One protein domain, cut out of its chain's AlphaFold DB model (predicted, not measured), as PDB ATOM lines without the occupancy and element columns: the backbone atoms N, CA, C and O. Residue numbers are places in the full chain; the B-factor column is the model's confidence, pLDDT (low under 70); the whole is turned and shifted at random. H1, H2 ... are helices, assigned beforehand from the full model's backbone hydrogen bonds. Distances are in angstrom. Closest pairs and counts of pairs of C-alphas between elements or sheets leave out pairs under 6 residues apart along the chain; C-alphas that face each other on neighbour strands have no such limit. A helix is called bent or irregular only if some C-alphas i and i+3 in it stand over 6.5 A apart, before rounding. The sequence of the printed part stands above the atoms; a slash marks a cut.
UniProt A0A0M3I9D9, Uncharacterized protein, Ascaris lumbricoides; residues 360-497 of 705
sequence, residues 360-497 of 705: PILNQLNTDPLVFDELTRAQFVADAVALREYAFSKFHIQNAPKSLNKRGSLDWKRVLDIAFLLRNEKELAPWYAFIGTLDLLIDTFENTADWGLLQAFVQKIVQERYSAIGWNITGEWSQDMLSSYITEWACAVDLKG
ATOM      1  N   PRO A 360       6.704 -42.204  -9.035       65.88
ATOM      2  CA  PRO A 360       7.898 -41.841  -8.269       65.88
ATOM      3  C   PRO A 360       7.616 -41.142  -6.935       65.88
ATOM      4  O   PRO A 360       8.173 -41.563  -5.925       65.88
ATOM      5  N   ILE A 361       6.733 -40.136  -6.903       64.25
ATOM      6  CA  ILE A 361       6.383 -39.424  -5.660       64.25
ATOM      7  C   ILE A 361       5.761 -40.393  -4.655       64.25
ATOM      8  O   ILE A 361       6.187 -40.452  -3.506       64.25
ATOM      9  N   LEU A 362       4.796 -41.201  -5.094       70.12
ATOM     10  CA  LEU A 362       4.151 -42.208  -4.259       70.12
ATOM     11  C   LEU A 362       5.156 -43.258  -3.759       70.12
ATOM     12  O   LEU A 362       5.119 -43.643  -2.594       70.12
ATOM     13  N   ASN A 363       6.084 -43.702  -4.610       71.75
ATOM     14  CA  ASN A 363       7.150 -44.628  -4.225       71.75
ATOM     15  C   ASN A 363       8.096 -44.007  -3.191       71.75
ATOM     16  O   ASN A 363       8.454 -44.681  -2.225       71.75
ATOM     17  N   GLN A 364       8.469 -42.735  -3.357       71.25
ATOM     18  CA  GLN A 364       9.289 -42.006  -2.393       71.25
ATOM     19  C   GLN A 364       8.556 -41.866  -1.056       71.25
ATOM     20  O   GLN A 364       9.108 -42.243  -0.030       71.25
ATOM     21  N   LEU A 365       7.296 -41.422  -1.068       69.94
ATOM     22  CA  LEU A 365       6.448 -41.294   0.122       69.94
ATOM     23  C   LEU A 365       6.267 -42.627   0.866       69.94
ATOM     24  O   LEU A 365       6.246 -42.650   2.093       69.94
ATOM     25  N   ASN A 366       6.178 -43.742   0.138       72.94
ATOM     26  CA  ASN A 366       6.094 -45.079   0.730       72.94
ATOM     27  C   ASN A 366       7.439 -45.597   1.269       72.94
ATOM     28  O   ASN A 366       7.441 -46.432   2.172       72.94
ATOM     29  N   THR A 367       8.567 -45.153   0.707       75.38
ATOM     30  CA  THR A 367       9.910 -45.621   1.091       75.38
ATOM     31  C   THR A 367      10.475 -44.807   2.249       75.38
ATOM     32  O   THR A 367      10.927 -45.375   3.241       75.38
ATOM     33  N   ASP A 368      10.448 -43.484   2.119       70.75
ATOM     34  CA  ASP A 368      10.849 -42.530   3.145       70.75
ATOM     35  C   ASP A 368      10.048 -41.226   2.966       70.75
ATOM     36  O   ASP A 368      10.407 -40.387   2.127       70.75
ATOM     37  N   PRO A 369       8.948 -41.048   3.721       67.75
ATOM     38  CA  PRO A 369       8.120 -39.856   3.612       67.75
ATOM     39  C   PRO A 369       8.817 -38.604   4.145       67.75
ATOM     40  O   PRO A 369       8.514 -37.517   3.668       67.75
ATOM     41  N   LEU A 370       9.772 -38.725   5.078       72.38
ATOM     42  CA  LEU A 370      10.423 -37.577   5.732       72.38
ATOM     43  C   LEU A 370      11.417 -36.838   4.826       72.38
ATOM     44  O   LEU A 370      11.934 -35.784   5.190       72.38
ATOM     45  N   VAL A 371      11.641 -37.366   3.625       66.19
ATOM     46  CA  VAL A 371      12.284 -36.660   2.514       66.19
ATOM     47  C   VAL A 371      11.462 -35.441   2.065       66.19
ATOM     48  O   VAL A 371      12.002 -34.508   1.484       66.19
ATOM     49  N   PHE A 372      10.166 -35.397   2.369       64.62
ATOM     50  CA  PHE A 372       9.347 -34.192   2.270       64.62
ATOM     51  C   PHE A 372       9.010 -33.700   3.681       64.62
ATOM     52  O   PHE A 372       8.787 -34.507   4.577       64.62
ATOM     53  N   ASP A 373       8.940 -32.391   3.894       70.94
ATOM     54  CA  ASP A 373       8.440 -31.786   5.142       70.94
ATOM     55  C   ASP A 373       6.919 -31.958   5.316       70.94
ATOM     56  O   ASP A 373       6.218 -32.439   4.422       70.94
ATOM     57  N   GLU A 374       6.420 -31.516   6.469       74.94
ATOM     58  CA  GLU A 374       5.018 -31.603   6.862       74.94
ATOM     59  C   GLU A 374       4.054 -30.960   5.853       74.94
ATOM     60  O   GLU A 374       3.134 -31.633   5.376       74.94
ATOM     61  N   LEU A 375       4.215 -29.667   5.542       73.25
ATOM     62  CA  LEU A 375       3.235 -28.941   4.723       73.25
ATOM     63  C   LEU A 375       3.238 -29.420   3.271       73.25
ATOM     64  O   LEU A 375       2.192 -29.437   2.627       73.25
ATOM     65  N   THR A 376       4.372 -29.892   2.764       69.00
ATOM     66  CA  THR A 376       4.454 -30.519   1.439       69.00
ATOM     67  C   THR A 376       3.659 -31.802   1.363       69.00
ATOM     68  O   THR A 376       2.900 -32.016   0.418       69.00
ATOM     69  N   ARG A 377       3.830 -32.679   2.353       74.19
ATOM     70  CA  ARG A 377       3.075 -33.931   2.414       74.19
ATOM     71  C   ARG A 377       1.587 -33.647   2.552       74.19
ATOM     72  O   ARG A 377       0.780 -34.290   1.883       74.19
ATOM     73  N   ALA A 378       1.238 -32.634   3.343       72.50
ATOM     74  CA  ALA A 378      -0.136 -32.183   3.493       72.50
ATOM     75  C   ALA A 378      -0.724 -31.678   2.193       72.50
ATOM     76  O   ALA A 378      -1.861 -32.000   1.855       72.50
ATOM     77  N   GLN A 379       0.075 -30.957   1.428       66.94
ATOM     78  CA  GLN A 379      -0.336 -30.493   0.132       66.94
ATOM     79  C   GLN A 379      -0.564 -31.644  -0.855       66.94
ATOM     80  O   GLN A 379      -1.590 -31.642  -1.526       66.94
ATOM     81  N   PHE A 380       0.332 -32.633  -0.953       69.06
ATOM     82  CA  PHE A 380       0.121 -33.762  -1.872       69.06
ATOM     83  C   PHE A 380      -1.234 -34.442  -1.623       69.06
ATOM     84  O   PHE A 380      -1.961 -34.769  -2.565       69.06
ATOM     85  N   VAL A 381      -1.576 -34.617  -0.344       71.81
ATOM     86  CA  VAL A 381      -2.876 -35.127   0.098       71.81
ATOM     87  C   VAL A 381      -3.995 -34.166  -0.312       71.81
ATOM     88  O   VAL A 381      -4.955 -34.595  -0.956       71.81
ATOM     89  N   ALA A 382      -3.861 -32.876   0.009       68.12
ATOM     90  CA  ALA A 382      -4.850 -31.850  -0.305       68.12
ATOM     91  C   ALA A 382      -5.130 -31.755  -1.810       68.12
ATOM     92  O   ALA A 382      -6.287 -31.650  -2.196       68.12
ATOM     93  N   ASP A 383      -4.119 -31.851  -2.674       64.00
ATOM     94  CA  ASP A 383      -4.292 -31.786  -4.126       64.00
ATOM     95  C   ASP A 383      -5.003 -33.008  -4.682       64.00
ATOM     96  O   ASP A 383      -5.915 -32.860  -5.500       64.00
ATOM     97  N   ALA A 384      -4.620 -34.208  -4.233       68.38
ATOM     98  CA  ALA A 384      -5.293 -35.438  -4.632       68.38
ATOM     99  C   ALA A 384      -6.780 -35.381  -4.256       68.38
ATOM    100  O   ALA A 384      -7.637 -35.637  -5.105       68.38
ATOM    101  N   VAL A 385      -7.072 -34.978  -3.013       71.00
ATOM    102  CA  VAL A 385      -8.435 -34.779  -2.513       71.00
ATOM    103  C   VAL A 385      -9.146 -33.725  -3.335       71.00
ATOM    104  O   VAL A 385     -10.178 -34.017  -3.918       71.00
ATOM    105  N   ALA A 386      -8.592 -32.523  -3.442       61.34
ATOM    106  CA  ALA A 386      -9.257 -31.395  -4.060       61.34
ATOM    107  C   ALA A 386      -9.571 -31.687  -5.537       61.34
ATOM    108  O   ALA A 386     -10.691 -31.429  -5.981       61.34
ATOM    109  N   LEU A 387      -8.623 -32.254  -6.305       60.00
ATOM    110  CA  LEU A 387      -8.794 -32.638  -7.719       60.00
ATOM    111  C   LEU A 387      -9.927 -33.634  -7.961       60.00
ATOM    112  O   LEU A 387     -10.506 -33.629  -9.048       60.00
ATOM    113  N   ARG A 388     -10.228 -34.485  -6.979       66.06
ATOM    114  CA  ARG A 388     -11.383 -35.383  -7.024       66.06
ATOM    115  C   ARG A 388     -12.634 -34.701  -6.475       66.06
ATOM    116  O   ARG A 388     -13.650 -34.621  -7.153       66.06
ATOM    117  N   GLU A 389     -12.515 -34.184  -5.264       60.41
ATOM    118  CA  GLU A 389     -13.561 -33.662  -4.403       60.41
ATOM    119  C   GLU A 389     -13.352 -32.156  -4.210       60.41
ATOM    120  O   GLU A 389     -12.741 -31.695  -3.250       60.41
ATOM    121  N   TYR A 390     -13.887 -31.341  -5.124       46.72
ATOM    122  CA  TYR A 390     -13.965 -29.891  -4.894       46.72
ATOM    123  C   TYR A 390     -14.953 -29.548  -3.746       46.72
ATOM    124  O   TYR A 390     -14.945 -28.442  -3.223       46.72
ATOM    125  N   ALA A 391     -15.825 -30.478  -3.339       37.91
ATOM    126  CA  ALA A 391     -17.066 -30.152  -2.635       37.91
ATOM    127  C   ALA A 391     -16.976 -29.921  -1.113       37.91
ATOM    128  O   ALA A 391     -17.956 -29.445  -0.545       37.91
ATOM    129  N   PHE A 392     -15.863 -30.219  -0.435       42.50
ATOM    130  CA  PHE A 392     -15.846 -30.229   1.036       42.50
ATOM    131  C   PHE A 392     -14.600 -29.563   1.637       42.50
ATOM    132  O   PHE A 392     -13.792 -30.212   2.296       42.50
ATOM    133  N   SER A 393     -14.461 -28.242   1.463       35.50
ATOM    134  CA  SER A 393     -13.660 -27.455   2.407       35.50
ATOM    135  C   SER A 393     -14.396 -27.390   3.754       35.50
ATOM    136  O   SER A 393     -15.628 -27.337   3.825       35.50
ATOM    137  N   LYS A 394     -13.633 -27.428   4.853       34.06
ATOM    138  CA  LYS A 394     -14.096 -27.508   6.257       34.06
ATOM    139  C   LYS A 394     -15.062 -26.374   6.674       34.06
ATOM    140  O   LYS A 394     -15.666 -26.428   7.742       34.06
ATOM    141  N   PHE A 395     -15.248 -25.367   5.818       32.94
ATOM    142  CA  PHE A 395     -16.004 -24.139   6.061       32.94
ATOM    143  C   PHE A 395     -17.507 -24.184   5.755       32.94
ATOM    144  O   PHE A 395     -18.137 -23.132   5.771       32.94
ATOM    145  N   HIS A 396     -18.127 -25.351   5.531       30.12
ATOM    146  CA  HIS A 396     -19.570 -25.410   5.237       30.12
ATOM    147  C   HIS A 396     -19.958 -24.440   4.106       30.12
ATOM    148  O   HIS A 396     -20.883 -23.635   4.246       30.12
ATOM    149  N   ILE A 397     -19.276 -24.510   2.958       29.98
ATOM    150  CA  ILE A 397     -19.789 -23.858   1.748       29.98
ATOM    151  C   ILE A 397     -20.965 -24.701   1.246       29.98
ATOM    152  O   ILE A 397     -20.874 -25.461   0.283       29.98
ATOM    153  N   GLN A 398     -22.102 -24.581   1.931       27.77
ATOM    154  CA  GLN A 398     -23.384 -24.981   1.377       27.77
ATOM    155  C   GLN A 398     -23.546 -24.180   0.077       27.77
ATOM    156  O   GLN A 398     -23.555 -22.948   0.114       27.77
ATOM    157  N   ASN A 399     -23.659 -24.878  -1.058       32.34
ATOM    158  CA  ASN A 399     -23.884 -24.349  -2.416       32.34
ATOM    159  C   ASN A 399     -22.656 -24.092  -3.319       32.34
ATOM    160  O   ASN A 399     -22.726 -23.227  -4.199       32.34
ATOM    161  N   ALA A 400     -21.564 -24.858  -3.209       32.19
ATOM    162  CA  ALA A 400     -20.588 -24.907  -4.306       32.19
ATOM    163  C   ALA A 400     -21.258 -25.466  -5.596       32.19
ATOM    164  O   ALA A 400     -21.830 -26.558  -5.561       32.19
ATOM    165  N   PRO A 401     -21.245 -24.750  -6.742       30.05
ATOM    166  CA  PRO A 401     -21.943 -25.187  -7.955       30.05
ATOM    167  C   PRO A 401     -21.397 -26.502  -8.545       30.05
ATOM    168  O   PRO A 401     -20.191 -26.633  -8.755       30.05
ATOM    169  N   LYS A 402     -22.300 -27.408  -8.965       36.25
ATOM    170  CA  LYS A 402     -22.022 -28.668  -9.705       36.25
ATOM    171  C   LYS A 402     -21.173 -28.511 -10.985       36.25
ATOM    172  O   LYS A 402     -20.727 -29.497 -11.565       36.25
ATOM    173  N   SER A 403     -20.922 -27.290 -11.465       33.19
ATOM    174  CA  SER A 403     -20.150 -27.035 -12.690       33.19
ATOM    175  C   SER A 403     -18.635 -27.241 -12.550       33.19
ATOM    176  O   SER A 403     -17.914 -27.070 -13.532       33.19
ATOM    177  N   LEU A 404     -18.136 -27.593 -11.360       37.09
ATOM    178  CA  LEU A 404     -16.704 -27.786 -11.091       37.09
ATOM    179  C   LEU A 404     -16.199 -29.210 -11.388       37.09
ATOM    180  O   LEU A 404     -14.995 -29.397 -11.541       37.09
ATOM    181  N   ASN A 405     -17.100 -30.165 -11.654       36.88
ATOM    182  CA  ASN A 405     -16.786 -31.545 -12.071       36.88
ATOM    183  C   ASN A 405     -16.151 -31.667 -13.479       36.88
ATOM    184  O   ASN A 405     -16.003 -32.769 -13.999       36.88
ATOM    185  N   LYS A 406     -15.793 -30.555 -14.139       37.25
ATOM    186  CA  LYS A 406     -15.274 -30.554 -15.522       37.25
ATOM    187  C   LYS A 406     -13.796 -30.193 -15.679       37.25
ATOM    188  O   LYS A 406     -13.322 -30.147 -16.812       37.25
ATOM    189  N   ARG A 407     -13.035 -29.993 -14.597       38.19
ATOM    190  CA  ARG A 407     -11.560 -29.960 -14.673       38.19
ATOM    191  C   ARG A 407     -11.000 -31.323 -14.264       38.19
ATOM    192  O   ARG A 407     -10.635 -31.495 -13.114       38.19
ATOM    193  N   GLY A 408     -11.000 -32.270 -15.208       44.81
ATOM    194  CA  GLY A 408     -10.298 -33.561 -15.133       44.81
ATOM    195  C   GLY A 408     -10.388 -34.273 -13.780       44.81
ATOM    196  O   GLY A 408      -9.441 -34.208 -13.005       44.81
ATOM    197  N   SER A 409     -11.503 -34.957 -13.505       54.84
ATOM    198  CA  SER A 409     -11.672 -35.750 -12.281       54.84
ATOM    199  C   SER A 409     -10.540 -36.771 -12.156       54.84
ATOM    200  O   SER A 409     -10.479 -37.727 -12.935       54.84
ATOM    201  N   LEU A 410      -9.643 -36.584 -11.190       60.16
ATOM    202  CA  LEU A 410      -8.648 -37.600 -10.858       60.16
ATOM    203  C   LEU A 410      -9.341 -38.893 -10.439       60.16
ATOM    204  O   LEU A 410     -10.410 -38.834  -9.850       60.16
ATOM    205  N   ASP A 411      -8.783 -40.058 -10.755       73.31
ATOM    206  CA  ASP A 411      -9.363 -41.328 -10.302       73.31
ATOM    207  C   ASP A 411      -9.280 -41.434  -8.768       73.31
ATOM    208  O   ASP A 411      -8.268 -41.056  -8.175       73.31
ATOM    209  N   TRP A 412     -10.310 -41.987  -8.123       82.50
ATOM    210  CA  TRP A 412     -10.299 -42.313  -6.693       82.50
ATOM    211  C   TRP A 412      -9.114 -43.176  -6.292       82.50
ATOM    212  O   TRP A 412      -8.602 -43.009  -5.186       82.50
ATOM    213  N   LYS A 413      -8.620 -44.024  -7.203       83.12
ATOM    214  CA  LYS A 413      -7.359 -44.754  -7.017       83.12
ATOM    215  C   LYS A 413      -6.249 -43.846  -6.479       83.12
ATOM    216  O   LYS A 413      -5.561 -44.215  -5.542       83.12
ATOM    217  N   ARG A 414      -6.106 -42.642  -7.032       76.56
ATOM    218  CA  ARG A 414      -5.083 -41.665  -6.642       76.56
ATOM    219  C   ARG A 414      -5.222 -41.216  -5.192       76.56
ATOM    220  O   ARG A 414      -4.243 -41.194  -4.454       76.56
ATOM    221  N   VAL A 415      -6.442 -40.831  -4.826       79.88
ATOM    222  CA  VAL A 415      -6.795 -40.316  -3.498       79.88
ATOM    223  C   VAL A 415      -6.550 -41.391  -2.442       79.88
ATOM    224  O   VAL A 415      -6.025 -41.114  -1.368       79.88
ATOM    225  N   LEU A 416      -6.881 -42.635  -2.774       87.44
ATOM    226  CA  LEU A 416      -6.727 -43.777  -1.882       87.44
ATOM    227  C   LEU A 416      -5.273 -44.273  -1.805       87.44
ATOM    228  O   LEU A 416      -4.812 -44.631  -0.724       87.44
ATOM    229  N   ASP A 417      -4.527 -44.232  -2.914       82.81
ATOM    230  CA  ASP A 417      -3.096 -44.551  -2.940       82.81
ATOM    231  C   ASP A 417      -2.309 -43.610  -2.022       82.81
ATOM    232  O   ASP A 417      -1.512 -44.074  -1.205       82.81
ATOM    233  N   ILE A 418      -2.547 -42.293  -2.112       77.62
ATOM    234  CA  ILE A 418      -1.832 -41.333  -1.262       77.62
ATOM    235  C   ILE A 418      -2.247 -41.421   0.201       77.62
ATOM    236  O   ILE A 418      -1.423 -41.180   1.074       77.62
ATOM    237  N   ALA A 419      -3.478 -41.829   0.502       84.38
ATOM    238  CA  ALA A 419      -3.905 -42.024   1.881       84.38
ATOM    239  C   ALA A 419      -3.055 -43.077   2.621       84.38
ATOM    240  O   ALA A 419      -2.985 -43.057   3.848       84.38
ATOM    241  N   PHE A 420      -2.351 -43.969   1.913       83.31
ATOM    242  CA  PHE A 420      -1.399 -44.886   2.544       83.31
ATOM    243  C   PHE A 420      -0.124 -44.229   3.074       83.31
ATOM    244  O   PHE A 420       0.488 -44.817   3.965       83.31
ATOM    245  N   LEU A 421       0.212 -43.007   2.647       78.75
ATOM    246  CA  LEU A 421       1.199 -42.165   3.333       78.75
ATOM    247  C   LEU A 421       0.863 -42.031   4.823       78.75
ATOM    248  O   LEU A 421       1.749 -42.089   5.673       78.75
ATOM    249  N   LEU A 422      -0.431 -41.897   5.138       82.12
ATOM    250  CA  LEU A 422      -0.898 -41.611   6.489       82.12
ATOM    251  C   LEU A 422      -0.578 -42.731   7.485       82.12
ATOM    252  O   LEU A 422      -0.460 -42.458   8.672       82.12
ATOM    253  N   ARG A 423      -0.340 -43.968   7.020       84.00
ATOM    254  CA  ARG A 423      -0.002 -45.122   7.880       84.00
ATOM    255  C   ARG A 423       1.145 -44.828   8.846       84.00
ATOM    256  O   ARG A 423       1.061 -45.197  10.009       84.00
ATOM    257  N   ASN A 424       2.177 -44.145   8.348       78.25
ATOM    258  CA  ASN A 424       3.397 -43.834   9.095       78.25
ATOM    259  C   ASN A 424       3.506 -42.331   9.420       78.25
ATOM    260  O   ASN A 424       4.538 -41.869   9.914       78.25
ATOM    261  N   GLU A 425       2.472 -41.551   9.096       83.06
ATOM    262  CA  GLU A 425       2.474 -40.101   9.230       83.06
ATOM    263  C   GLU A 425       2.290 -39.690  10.691       83.06
ATOM    264  O   GLU A 425       1.355 -40.114  11.378       83.06
ATOM    265  N   LYS A 426       3.185 -38.832  11.170       86.00
ATOM    266  CA  LYS A 426       3.228 -38.381  12.565       86.00
ATOM    267  C   LYS A 426       2.778 -36.939  12.717       86.00
ATOM    268  O   LYS A 426       2.512 -36.527  13.838       86.00
ATOM    269  N   GLU A 427       2.748 -36.171  11.640       83.69
ATOM    270  CA  GLU A 427       2.592 -34.720  11.663       83.69
ATOM    271  C   GLU A 427       1.141 -34.330  11.349       83.69
ATOM    272  O   GLU A 427       0.430 -35.067  10.672       83.69
ATOM    273  N   LEU A 428       0.654 -33.212  11.889       80.50
ATOM    274  CA  LEU A 428      -0.776 -32.883  11.886       80.50
ATOM    275  C   LEU A 428      -1.282 -32.507  10.491       80.50
ATOM    276  O   LEU A 428      -2.385 -32.908  10.114       80.50
ATOM    277  N   ALA A 429      -0.513 -31.729   9.728       76.94
ATOM    278  CA  ALA A 429      -1.020 -31.123   8.500       76.94
ATOM    279  C   ALA A 429      -1.486 -32.149   7.443       76.94
ATOM    280  O   ALA A 429      -2.560 -31.937   6.876       76.94
ATOM    281  N   PRO A 430      -0.786 -33.278   7.184       77.50
ATOM    282  CA  PRO A 430      -1.253 -34.250   6.195       77.50
ATOM    283  C   PRO A 430      -2.501 -35.014   6.620       77.50
ATOM    284  O   PRO A 430      -3.388 -35.245   5.798       77.50
ATOM    285  N   TRP A 431      -2.629 -35.320   7.910       81.75
ATOM    286  CA  TRP A 431      -3.876 -35.840   8.466       81.75
ATOM    287  C   TRP A 431      -5.017 -34.833   8.319       81.75
ATOM    288  O   TRP A 431      -6.121 -35.194   7.911       81.75
ATOM    289  N   TYR A 432      -4.740 -33.558   8.593       77.25
ATOM    290  CA  TYR A 432      -5.713 -32.482   8.452       77.25
ATOM    291  C   TYR A 432      -6.172 -32.302   7.001       77.25
ATOM    292  O   TYR A 432      -7.354 -32.080   6.760       77.25
ATOM    293  N   ALA A 433      -5.270 -32.436   6.028       73.62
ATOM    294  CA  ALA A 433      -5.605 -32.359   4.607       73.62
ATOM    295  C   ALA A 433      -6.547 -33.486   4.146       73.62
ATOM    296  O   ALA A 433      -7.325 -33.287   3.215       73.62
ATOM    297  N   PHE A 434      -6.514 -34.652   4.802       79.00
ATOM    298  CA  PHE A 434      -7.366 -35.799   4.465       79.00
ATOM    299  C   PHE A 434      -8.656 -35.893   5.293       79.00
ATOM    300  O   PHE A 434      -9.532 -36.692   4.961       79.00
ATOM    301  N   ILE A 435      -8.787 -35.098   6.362       77.06
ATOM    302  CA  ILE A 435      -9.824 -35.262   7.392       77.06
ATOM    303  C   ILE A 435     -11.241 -35.349   6.801       77.06
ATOM    304  O   ILE A 435     -11.967 -36.305   7.058       77.06
ATOM    305  N   GLY A 436     -11.600 -34.404   5.925       74.19
ATOM    306  CA  GLY A 436     -12.932 -34.337   5.324       74.19
ATOM    307  C   GLY A 436     -13.201 -35.479   4.347       74.19
ATOM    308  O   GLY A 436     -14.332 -35.944   4.242       74.19
ATOM    309  N   THR A 437     -12.168 -35.977   3.662       83.06
ATOM    310  CA  THR A 437     -12.284 -37.154   2.793       83.06
ATOM    311  C   THR A 437     -12.500 -38.416   3.605       83.06
ATOM    312  O   THR A 437     -13.325 -39.242   3.227       83.06
ATOM    313  N   LEU A 438     -11.794 -38.570   4.724       86.75
ATOM    314  CA  LEU A 438     -11.959 -39.729   5.589       86.75
ATOM    315  C   LEU A 438     -13.360 -39.763   6.210       86.75
ATOM    316  O   LEU A 438     -14.022 -40.798   6.133       86.75
ATOM    317  N   ASP A 439     -13.844 -38.624   6.714       83.44
ATOM    318  CA  ASP A 439     -15.209 -38.483   7.231       83.44
ATOM    319  C   ASP A 439     -16.253 -38.789   6.146       83.44
ATOM    320  O   ASP A 439     -17.174 -39.571   6.375       83.44
ATOM    321  N   LEU A 440     -16.072 -38.257   4.929       83.81
ATOM    322  CA  LEU A 440     -16.944 -38.531   3.782       83.81
ATOM    323  C   LEU A 440     -16.986 -40.020   3.432       83.81
ATOM    324  O   LEU A 440     -18.066 -40.567   3.197       83.81
ATOM    325  N   LEU A 441     -15.827 -40.680   3.364       90.62
ATOM    326  CA  LEU A 441     -15.748 -42.105   3.060       90.62
ATOM    327  C   LEU A 441     -16.459 -42.916   4.146       90.62
ATOM    328  O   LEU A 441     -17.300 -43.753   3.811       90.62
ATOM    329  N   ILE A 442     -16.186 -42.633   5.425       91.69
ATOM    330  CA  ILE A 442     -16.840 -43.297   6.560       91.69
ATOM    331  C   ILE A 442     -18.356 -43.127   6.459       91.69
ATOM    332  O   ILE A 442     -19.074 -44.123   6.360       91.69
ATOM    333  N   ASP A 443     -18.841 -41.889   6.361       87.56
ATOM    334  CA  ASP A 443     -20.268 -41.586   6.258       87.56
ATOM    335  C   ASP A 443     -20.922 -42.232   5.037       87.56
ATOM    336  O   ASP A 443     -22.091 -42.610   5.095       87.56
ATOM    337  N   THR A 444     -20.203 -42.368   3.922       89.38
ATOM    338  CA  THR A 444     -20.738 -42.941   2.679       89.38
ATOM    339  C   THR A 444     -20.843 -44.460   2.752       89.38
ATOM    340  O   THR A 444     -21.886 -45.013   2.395       89.38
ATOM    341  N   PHE A 445     -19.822 -45.149   3.257       93.25
ATOM    342  CA  PHE A 445     -19.791 -46.613   3.280       93.25
ATOM    343  C   PHE A 445     -20.428 -47.223   4.526       93.25
ATOM    344  O   PHE A 445     -20.770 -48.405   4.488       93.25
ATOM    345  N   GLU A 446     -20.626 -46.465   5.605       90.06
ATOM    346  CA  GLU A 446     -21.309 -46.962   6.801       90.06
ATOM    347  C   GLU A 446     -22.667 -47.591   6.433       90.06
ATOM    348  O   GLU A 446     -23.449 -47.023   5.658       90.06
ATOM    349  N   ASN A 447     -22.933 -48.788   6.966       86.12
ATOM    350  CA  ASN A 447     -24.130 -49.600   6.697       86.12
ATOM    351  C   ASN A 447     -24.330 -50.017   5.223       86.12
ATOM    352  O   ASN A 447     -25.443 -50.358   4.811       86.12
ATOM    353  N   THR A 448     -23.267 -50.017   4.415       89.69
ATOM    354  CA  THR A 448     -23.267 -50.574   3.051       89.69
ATOM    355  C   THR A 448     -22.615 -51.960   3.006       89.69
ATOM    356  O   THR A 448     -21.941 -52.376   3.946       89.69
ATOM    357  N   ALA A 449     -22.791 -52.687   1.898       90.88
ATOM    358  CA  ALA A 449     -22.200 -54.018   1.722       90.88
ATOM    359  C   ALA A 449     -20.658 -54.009   1.716       90.88
ATOM    360  O   ALA A 449     -20.046 -54.984   2.140       90.88
ATOM    361  N   ASP A 450     -20.037 -52.910   1.275       93.75
ATOM    362  CA  ASP A 450     -18.579 -52.753   1.229       93.75
ATOM    363  C   ASP A 450     -18.023 -52.057   2.500       93.75
ATOM    364  O   ASP A 450     -16.838 -51.728   2.549       93.75
ATOM    365  N   TRP A 451     -18.838 -51.848   3.549       93.44
ATOM    366  CA  TRP A 451     -18.406 -51.213   4.809       93.44
ATOM    367  C   TRP A 451     -17.171 -51.886   5.415       93.44
ATOM    368  O   TRP A 451     -16.217 -51.203   5.775       93.44
ATOM    369  N   GLY A 452     -17.150 -53.221   5.456       93.81
ATOM    370  CA  GLY A 452     -16.033 -53.981   6.021       93.81
ATOM    371  C   GLY A 452     -14.695 -53.731   5.315       93.81
ATOM    372  O   GLY A 452     -13.649 -53.700   5.961       93.81
ATOM    373  N   LEU A 453     -14.725 -53.465   4.005       95.06
ATOM    374  CA  LEU A 453     -13.530 -53.109   3.241       95.06
ATOM    375  C   LEU A 453     -13.037 -51.711   3.603       95.06
ATOM    376  O   LEU A 453     -11.835 -51.509   3.781       95.06
ATOM    377  N   LEU A 454     -13.951 -50.744   3.744       95.38
ATOM    378  CA  LEU A 454     -13.559 -49.416   4.198       95.38
ATOM    379  C   LEU A 454     -13.025 -49.466   5.635       95.38
ATOM    380  O   LEU A 454     -11.990 -48.862   5.902       95.38
ATOM    381  N   GLN A 455     -13.661 -50.219   6.540       94.94
ATOM    382  CA  GLN A 455     -13.161 -50.403   7.905       94.94
ATOM    383  C   GLN A 455     -11.714 -50.895   7.901       94.94
ATOM    384  O   GLN A 455     -10.870 -50.265   8.531       94.94
ATOM    385  N   ALA A 456     -11.404 -51.951   7.142       94.56
ATOM    386  CA  ALA A 456     -10.044 -52.479   7.037       94.56
ATOM    387  C   ALA A 456      -9.045 -51.425   6.522       94.56
ATOM    388  O   ALA A 456      -7.931 -51.314   7.035       94.56
ATOM    389  N   PHE A 457      -9.442 -50.606   5.544       95.06
ATOM    390  CA  PHE A 457      -8.623 -49.500   5.047       95.06
ATOM    391  C   PHE A 457      -8.339 -48.438   6.114       95.06
ATOM    392  O   PHE A 457      -7.175 -48.094   6.326       95.06
ATOM    393  N   VAL A 458      -9.368 -47.954   6.813       95.50
ATOM    394  CA  VAL A 458      -9.202 -46.933   7.859       95.50
ATOM    395  C   VAL A 458      -8.400 -47.485   9.036       95.50
ATOM    396  O   VAL A 458      -7.484 -46.827   9.521       95.50
ATOM    397  N   GLN A 459      -8.671 -48.722   9.457       94.81
ATOM    398  CA  GLN A 459      -7.884 -49.400  10.488       94.81
ATOM    399  C   GLN A 459      -6.402 -49.431  10.101       94.81
ATOM    400  O   GLN A 459      -5.553 -49.040  10.897       94.81
ATOM    401  N   LYS A 460      -6.090 -49.797   8.853       91.25
ATOM    402  CA  LYS A 460      -4.714 -49.882   8.352       91.25
ATOM    403  C   LYS A 460      -3.970 -48.546   8.370       91.25
ATOM    404  O   LYS A 460      -2.774 -48.552   8.638       91.25
ATOM    405  N   ILE A 461      -4.633 -47.423   8.074       91.12
ATOM    406  CA  ILE A 461      -3.990 -46.094   8.102       91.12
ATOM    407  C   ILE A 461      -3.899 -45.518   9.520       91.12
ATOM    408  O   ILE A 461      -2.910 -44.876   9.846       91.12
ATOM    409  N   VAL A 462      -4.889 -45.772  10.381       94.12
ATOM    410  CA  VAL A 462      -4.977 -45.162  11.718       94.12
ATOM    411  C   VAL A 462      -4.194 -45.943  12.784       94.12
ATOM    412  O   VAL A 462      -3.751 -45.354  13.771       94.12
ATOM    413  N   GLN A 463      -3.992 -47.255  12.614       94.00
ATOM    414  CA  GLN A 463      -3.520 -48.159  13.675       94.00
ATOM    415  C   GLN A 463      -2.211 -47.742  14.361       94.00
ATOM    416  O   GLN A 463      -2.142 -47.771  15.595       94.00
ATOM    417  N   GLU A 464      -1.173 -47.378  13.603       90.81
ATOM    418  CA  GLU A 464       0.120 -46.996  14.189       90.81
ATOM    419  C   GLU A 464      -0.023 -45.720  15.022       90.81
ATOM    420  O   GLU A 464       0.371 -45.681  16.193       90.81
ATOM    421  N   ARG A 465      -0.657 -44.691  14.447       90.56
ATOM    422  CA  ARG A 465      -0.855 -43.407  15.121       90.56
ATOM    423  C   ARG A 465      -1.741 -43.550  16.355       90.56
ATOM    424  O   ARG A 465      -1.396 -43.017  17.408       90.56
ATOM    425  N   TYR A 466      -2.824 -44.322  16.273       94.69
ATOM    426  CA  TYR A 466      -3.702 -44.598  17.413       94.69
ATOM    427  C   TYR A 466      -2.962 -45.297  18.555       94.69
ATOM    428  O   TYR A 466      -3.100 -44.897  19.709       94.69
ATOM    429  N   SER A 467      -2.107 -46.274  18.240       92.44
ATOM    430  CA  SER A 467      -1.291 -46.960  19.251       92.44
ATOM    431  C   SER A 467      -0.309 -46.015  19.952       92.44
ATOM    432  O   SER A 467       0.009 -46.217  21.123       92.44
ATOM    433  N   ALA A 468       0.172 -44.984  19.251       91.06
ATOM    434  CA  ALA A 468       1.115 -44.013  19.793       91.06
ATOM    435  C   ALA A 468       0.444 -42.937  20.661       91.06
ATOM    436  O   ALA A 468       0.973 -42.606  21.723       91.06
ATOM    437  N   ILE A 469      -0.686 -42.375  20.213       91.69
ATOM    438  CA  ILE A 469      -1.265 -41.168  20.830       91.69
ATOM    439  C   ILE A 469      -2.749 -41.229  21.166       91.69
ATOM    440  O   ILE A 469      -3.206 -40.303  21.815       91.69
ATOM    441  N   GLY A 470      -3.494 -42.275  20.788       92.25
ATOM    442  CA  GLY A 470      -4.963 -42.297  20.842       92.25
ATOM    443  C   GLY A 470      -5.552 -41.694  22.125       92.25
ATOM    444  O   GLY A 470      -6.050 -40.577  22.123       92.25
ATOM    445  N   TRP A 471      -5.416 -42.385  23.256       92.12
ATOM    446  CA  TRP A 471      -5.993 -41.938  24.533       92.12
ATOM    447  C   TRP A 471      -5.043 -41.103  25.416       92.12
ATOM    448  O   TRP A 471      -5.377 -40.829  26.571       92.12
ATOM    449  N   ASN A 472      -3.865 -40.715  24.916       85.75
ATOM    450  CA  ASN A 472      -2.789 -40.121  25.722       85.75
ATOM    451  C   ASN A 472      -2.525 -38.653  25.350       85.75
ATOM    452  O   ASN A 472      -2.546 -38.297  24.176       85.75
ATOM    453  N   ILE A 473      -2.177 -37.825  26.346       77.38
ATOM    454  CA  ILE A 473      -1.533 -36.521  26.112       77.38
ATOM    455  C   ILE A 473      -0.033 -36.734  25.945       77.38
ATOM    456  O   ILE A 473       0.615 -37.388  26.765       77.38
ATOM    457  N   THR A 474       0.519 -36.116  24.914       81.44
ATOM    458  CA  THR A 474       1.954 -36.038  24.640       81.44
ATOM    459  C   THR A 474       2.591 -34.755  25.165       81.44
ATOM    460  O   THR A 474       3.802 -34.726  25.382       81.44
ATOM    461  N   GLY A 475       1.792 -33.703  25.380       79.00
ATOM    462  CA  GLY A 475       2.254 -32.366  25.756       79.00
ATOM    463  C   GLY A 475       2.684 -31.516  24.558       79.00
ATOM    464  O   GLY A 475       3.000 -30.341  24.729       79.00
ATOM    465  N   GLU A 476       2.687 -32.089  23.353       83.56
ATOM    466  CA  GLU A 476       2.876 -31.377  22.095       83.56
ATOM    467  C   GLU A 476       1.495 -31.143  21.466       83.56
ATOM    468  O   GLU A 476       0.729 -32.074  21.228       83.56
ATOM    469  N   TRP A 477       1.149 -29.879  21.224       84.25
ATOM    470  CA  TRP A 477      -0.233 -29.499  20.924       84.25
ATOM    471  C   TRP A 477      -0.726 -29.995  19.568       84.25
ATOM    472  O   TRP A 477      -1.905 -30.321  19.430       84.25
ATOM    473  N   SER A 478       0.146 -30.064  18.558       82.62
ATOM    474  CA  SER A 478      -0.233 -30.601  17.248       82.62
ATOM    475  C   SER A 478      -0.547 -32.098  17.334       82.62
ATOM    476  O   SER A 478      -1.486 -32.569  16.692       82.62
ATOM    477  N   GLN A 479       0.165 -32.830  18.195       86.94
ATOM    478  CA  GLN A 479      -0.073 -34.240  18.484       86.94
ATOM    479  C   GLN A 479      -1.322 -34.470  19.328       86.94
ATOM    480  O   GLN A 479      -2.081 -35.394  19.041       86.94
ATOM    481  N   ASP A 480      -1.558 -33.635  20.336       88.38
ATOM    482  CA  ASP A 480      -2.740 -33.736  21.195       88.38
ATOM    483  C   ASP A 480      -4.019 -33.360  20.426       88.38
ATOM    484  O   ASP A 480      -5.067 -33.976  20.594       88.38
ATOM    485  N   MET A 481      -3.926 -32.425  19.477       85.88
ATOM    486  CA  MET A 481      -5.007 -32.171  18.526       85.88
ATOM    487  C   MET A 481      -5.222 -33.366  17.585       85.88
ATOM    488  O   MET A 481      -6.361 -33.758  17.326       85.88
ATOM    489  N   LEU A 482      -4.138 -33.961  17.074       87.00
ATOM    490  CA  LEU A 482      -4.213 -35.135  16.205       87.00
ATOM    491  C   LEU A 482      -4.827 -36.347  16.927       87.00
ATOM    492  O   LEU A 482      -5.584 -37.095  16.308       87.00
ATOM    493  N   SER A 483      -4.561 -36.532  18.225       92.44
ATOM    494  CA  SER A 483      -5.091 -37.664  19.002       92.44
ATOM    495  C   SER A 483      -6.615 -37.659  19.073       92.44
ATOM    496  O   SER A 483      -7.226 -38.728  19.015       92.44
ATOM    497  N   SER A 484      -7.231 -36.471  19.101       89.00
ATOM    498  CA  SER A 484      -8.685 -36.304  19.059       89.00
ATOM    499  C   SER A 484      -9.292 -36.931  17.796       89.00
ATOM    500  O   SER A 484     -10.203 -37.754  17.885       89.00
ATOM    501  N   TYR A 485      -8.736 -36.622  16.618       89.19
ATOM    502  CA  TYR A 485      -9.217 -37.163  15.339       89.19
ATOM    503  C   TYR A 485      -8.907 -38.655  15.185       89.19
ATOM    504  O   TYR A 485      -9.768 -39.446  14.805       89.19
ATOM    505  N   ILE A 486      -7.682 -39.055  15.527       93.88
ATOM    506  CA  ILE A 486      -7.209 -40.438  15.410       93.88
ATOM    507  C   ILE A 486      -8.024 -41.389  16.290       93.88
ATOM    508  O   ILE A 486      -8.381 -42.480  15.844       93.88
ATOM    509  N   THR A 487      -8.345 -40.984  17.519       95.44
ATOM    510  CA  THR A 487      -9.176 -41.782  18.434       95.44
ATOM    511  C   THR A 487     -10.597 -41.905  17.933       95.44
ATOM    512  O   THR A 487     -11.161 -42.999  17.966       95.44
ATOM    513  N   GLU A 488     -11.159 -40.813  17.418       93.19
ATOM    514  CA  GLU A 488     -12.503 -40.834  16.860       93.19
ATOM    515  C   GLU A 488     -12.602 -41.812  15.690       93.19
ATOM    516  O   GLU A 488     -13.456 -42.697  15.702       93.19
ATOM    517  N   TRP A 489     -11.691 -41.727  14.717       95.19
ATOM    518  CA  TRP A 489     -11.697 -42.637  13.574       95.19
ATOM    519  C   TRP A 489     -11.424 -44.081  13.969       95.19
ATOM    520  O   TRP A 489     -12.104 -44.975  13.470       95.19
ATOM    521  N   ALA A 490     -10.482 -44.321  14.886       96.56
ATOM    522  CA  ALA A 490     -10.213 -45.655  15.411       96.56
ATOM    523  C   ALA A 490     -11.481 -46.282  16.009       96.56
ATOM    524  O   ALA A 490     -11.793 -47.437  15.723       96.56
ATOM    525  N   CYS A 491     -12.246 -45.523  16.791       96.00
ATOM    526  CA  CYS A 491     -13.482 -46.011  17.389       96.00
ATOM    527  C   CYS A 491     -14.625 -46.115  16.365       96.00
ATOM    528  O   CYS A 491     -15.391 -47.081  16.415       96.00
ATOM    529  N   ALA A 492     -14.698 -45.216  15.378       93.69
ATOM    530  CA  ALA A 492     -15.677 -45.274  14.291       93.69
ATOM    531  C   ALA A 492     -15.599 -46.584  13.503       93.69
ATOM    532  O   ALA A 492     -16.626 -47.222  13.261       93.69
ATOM    533  N   VAL A 493     -14.387 -47.045  13.185       93.94
ATOM    534  CA  VAL A 493     -14.184 -48.296  12.434       93.94
ATOM    535  C   VAL A 493     -13.963 -49.524  13.310       93.94
ATOM    536  O   VAL A 493     -13.610 -50.579  12.785       93.94
ATOM    537  N   ASP A 494     -14.201 -49.404  14.617       91.19
ATOM    538  CA  ASP A 494     -14.009 -50.471  15.603       91.19
ATOM    539  C   ASP A 494     -12.604 -51.092  15.534       91.19
ATOM    540  O   ASP A 494     -12.416 -52.310  15.546       91.19
ATOM    541  N   LEU A 495     -11.582 -50.237  15.406       94.38
ATOM    542  CA  LEU A 495     -10.197 -50.667  15.516       94.38
ATOM    543  C   LEU A 495     -10.016 -51.333  16.883       94.38
ATOM    544  O   LEU A 495     -10.283 -50.722  17.924       94.38
ATOM    545  N   LYS A 496      -9.570 -52.593  16.854       86.69
ATOM    546  CA  LYS A 496      -9.560 -53.508  18.000       86.69
ATOM    547  C   LYS A 496      -9.130 -52.821  19.301       86.69
ATOM    548  O   LYS A 496      -8.006 -52.337  19.422       86.69
ATOM    549  N   GLY A 497     -10.032 -52.837  20.279       86.62
ATOM    550  CA  GLY A 497      -9.823 -52.281  21.614       86.62
ATOM    551  C   GLY A 497     -10.252 -50.819  21.787       86.62
ATOM    552  O   GLY A 497     -10.362 -50.387  22.928       86.62
TER     553      GLY A 497
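What this domain is: This is residues 360 to 497 of the 705 residues of an uncharacterized protein of Ascaris lumbricoides (UniProt A0A0M3I9D9). Five helices, H2 to H6, make an up-and-down bundle, with H2, H4 and H6 running one way and H3 and H5 the other, and H4 nearest the middle. The short H1 packs on H3, at the edge of the bundle, and the long link of residues 389 to 411 loops out from it. The printed part has 138 residues, with six named helices in the order H1 to H6 and no named strand; the class is all helix. It is compact, with a radius of gyration of the C-alphas of 15.2 A and spans of 44 by 38 by 28 A.

How they stand to each other: H5, residues 451 to 469, is the longest helix; it is irregular, C-alphas 461 and 464 being 7.4 A apart, with a kink of 51 degrees near residue 462. H6, residues 477 to 492, forms a helical hairpin with H5, opposite ways at a shallow tilt of 33 degrees, only just short of steep; their closest C-alphas are those of Ile 469 and Ser 483, 5.5 A. H4, residues 428 to 445, is irregular, C-alphas 433 and 436 being 7.6 A apart, with a kink of 42 degrees near residue 435. H4 and H5 are a helical hairpin at 28 degrees and touch through residues 441 to 445 and 451 to 454 alone, closest at Phe 445 and Trp 451, 5.0 A. H3, residues 412 to 424, touches H5 with residues 419 to 424 alone, closest at Arg 423 and Ile 461, 4.1 A. H3 and H4 only just touch, with 3 pairs of C-alphas within 8 A. H2, residues 374 to 388, touches H4, closest at Ala 378 and Pro 430, 3.6 A, and forms a helical hairpin with H3. H1, residues 360 to 367, touches H3, closest at Leu 365 and Leu 421, 6.2 A, and is apart from H2, only just, at 8.4 A. Every O i to N i+4 pair is within hydrogen-bond range in H1 and H2; the counts are 4 of 9 in H3, where 9 of 10 O i to N i+3 pairs are, 12 of 14 in H4, 13 of 15 in H5 and 10 of 12 in H6.

Where its parts are: H1 begins at C-alpha 360, (7.898, -41.841, -8.269), and is 10.3 A long. H2 is 21.8 A, H3 21.0 A, H4 25.0 A and H5 25.5 A. H6 is 23.1 A and ends at C-alpha 492, (-15.677, -45.274, 14.291).

The domain as a whole: The C-alphas farthest apart are those of Lys 406 and Gly 475, 44.9 A. The printed part has no cut, and its long link is H2 to H3. Mean pLDDT of the printed part is 75.7; 37 residues are under 70, among them 386 to 410.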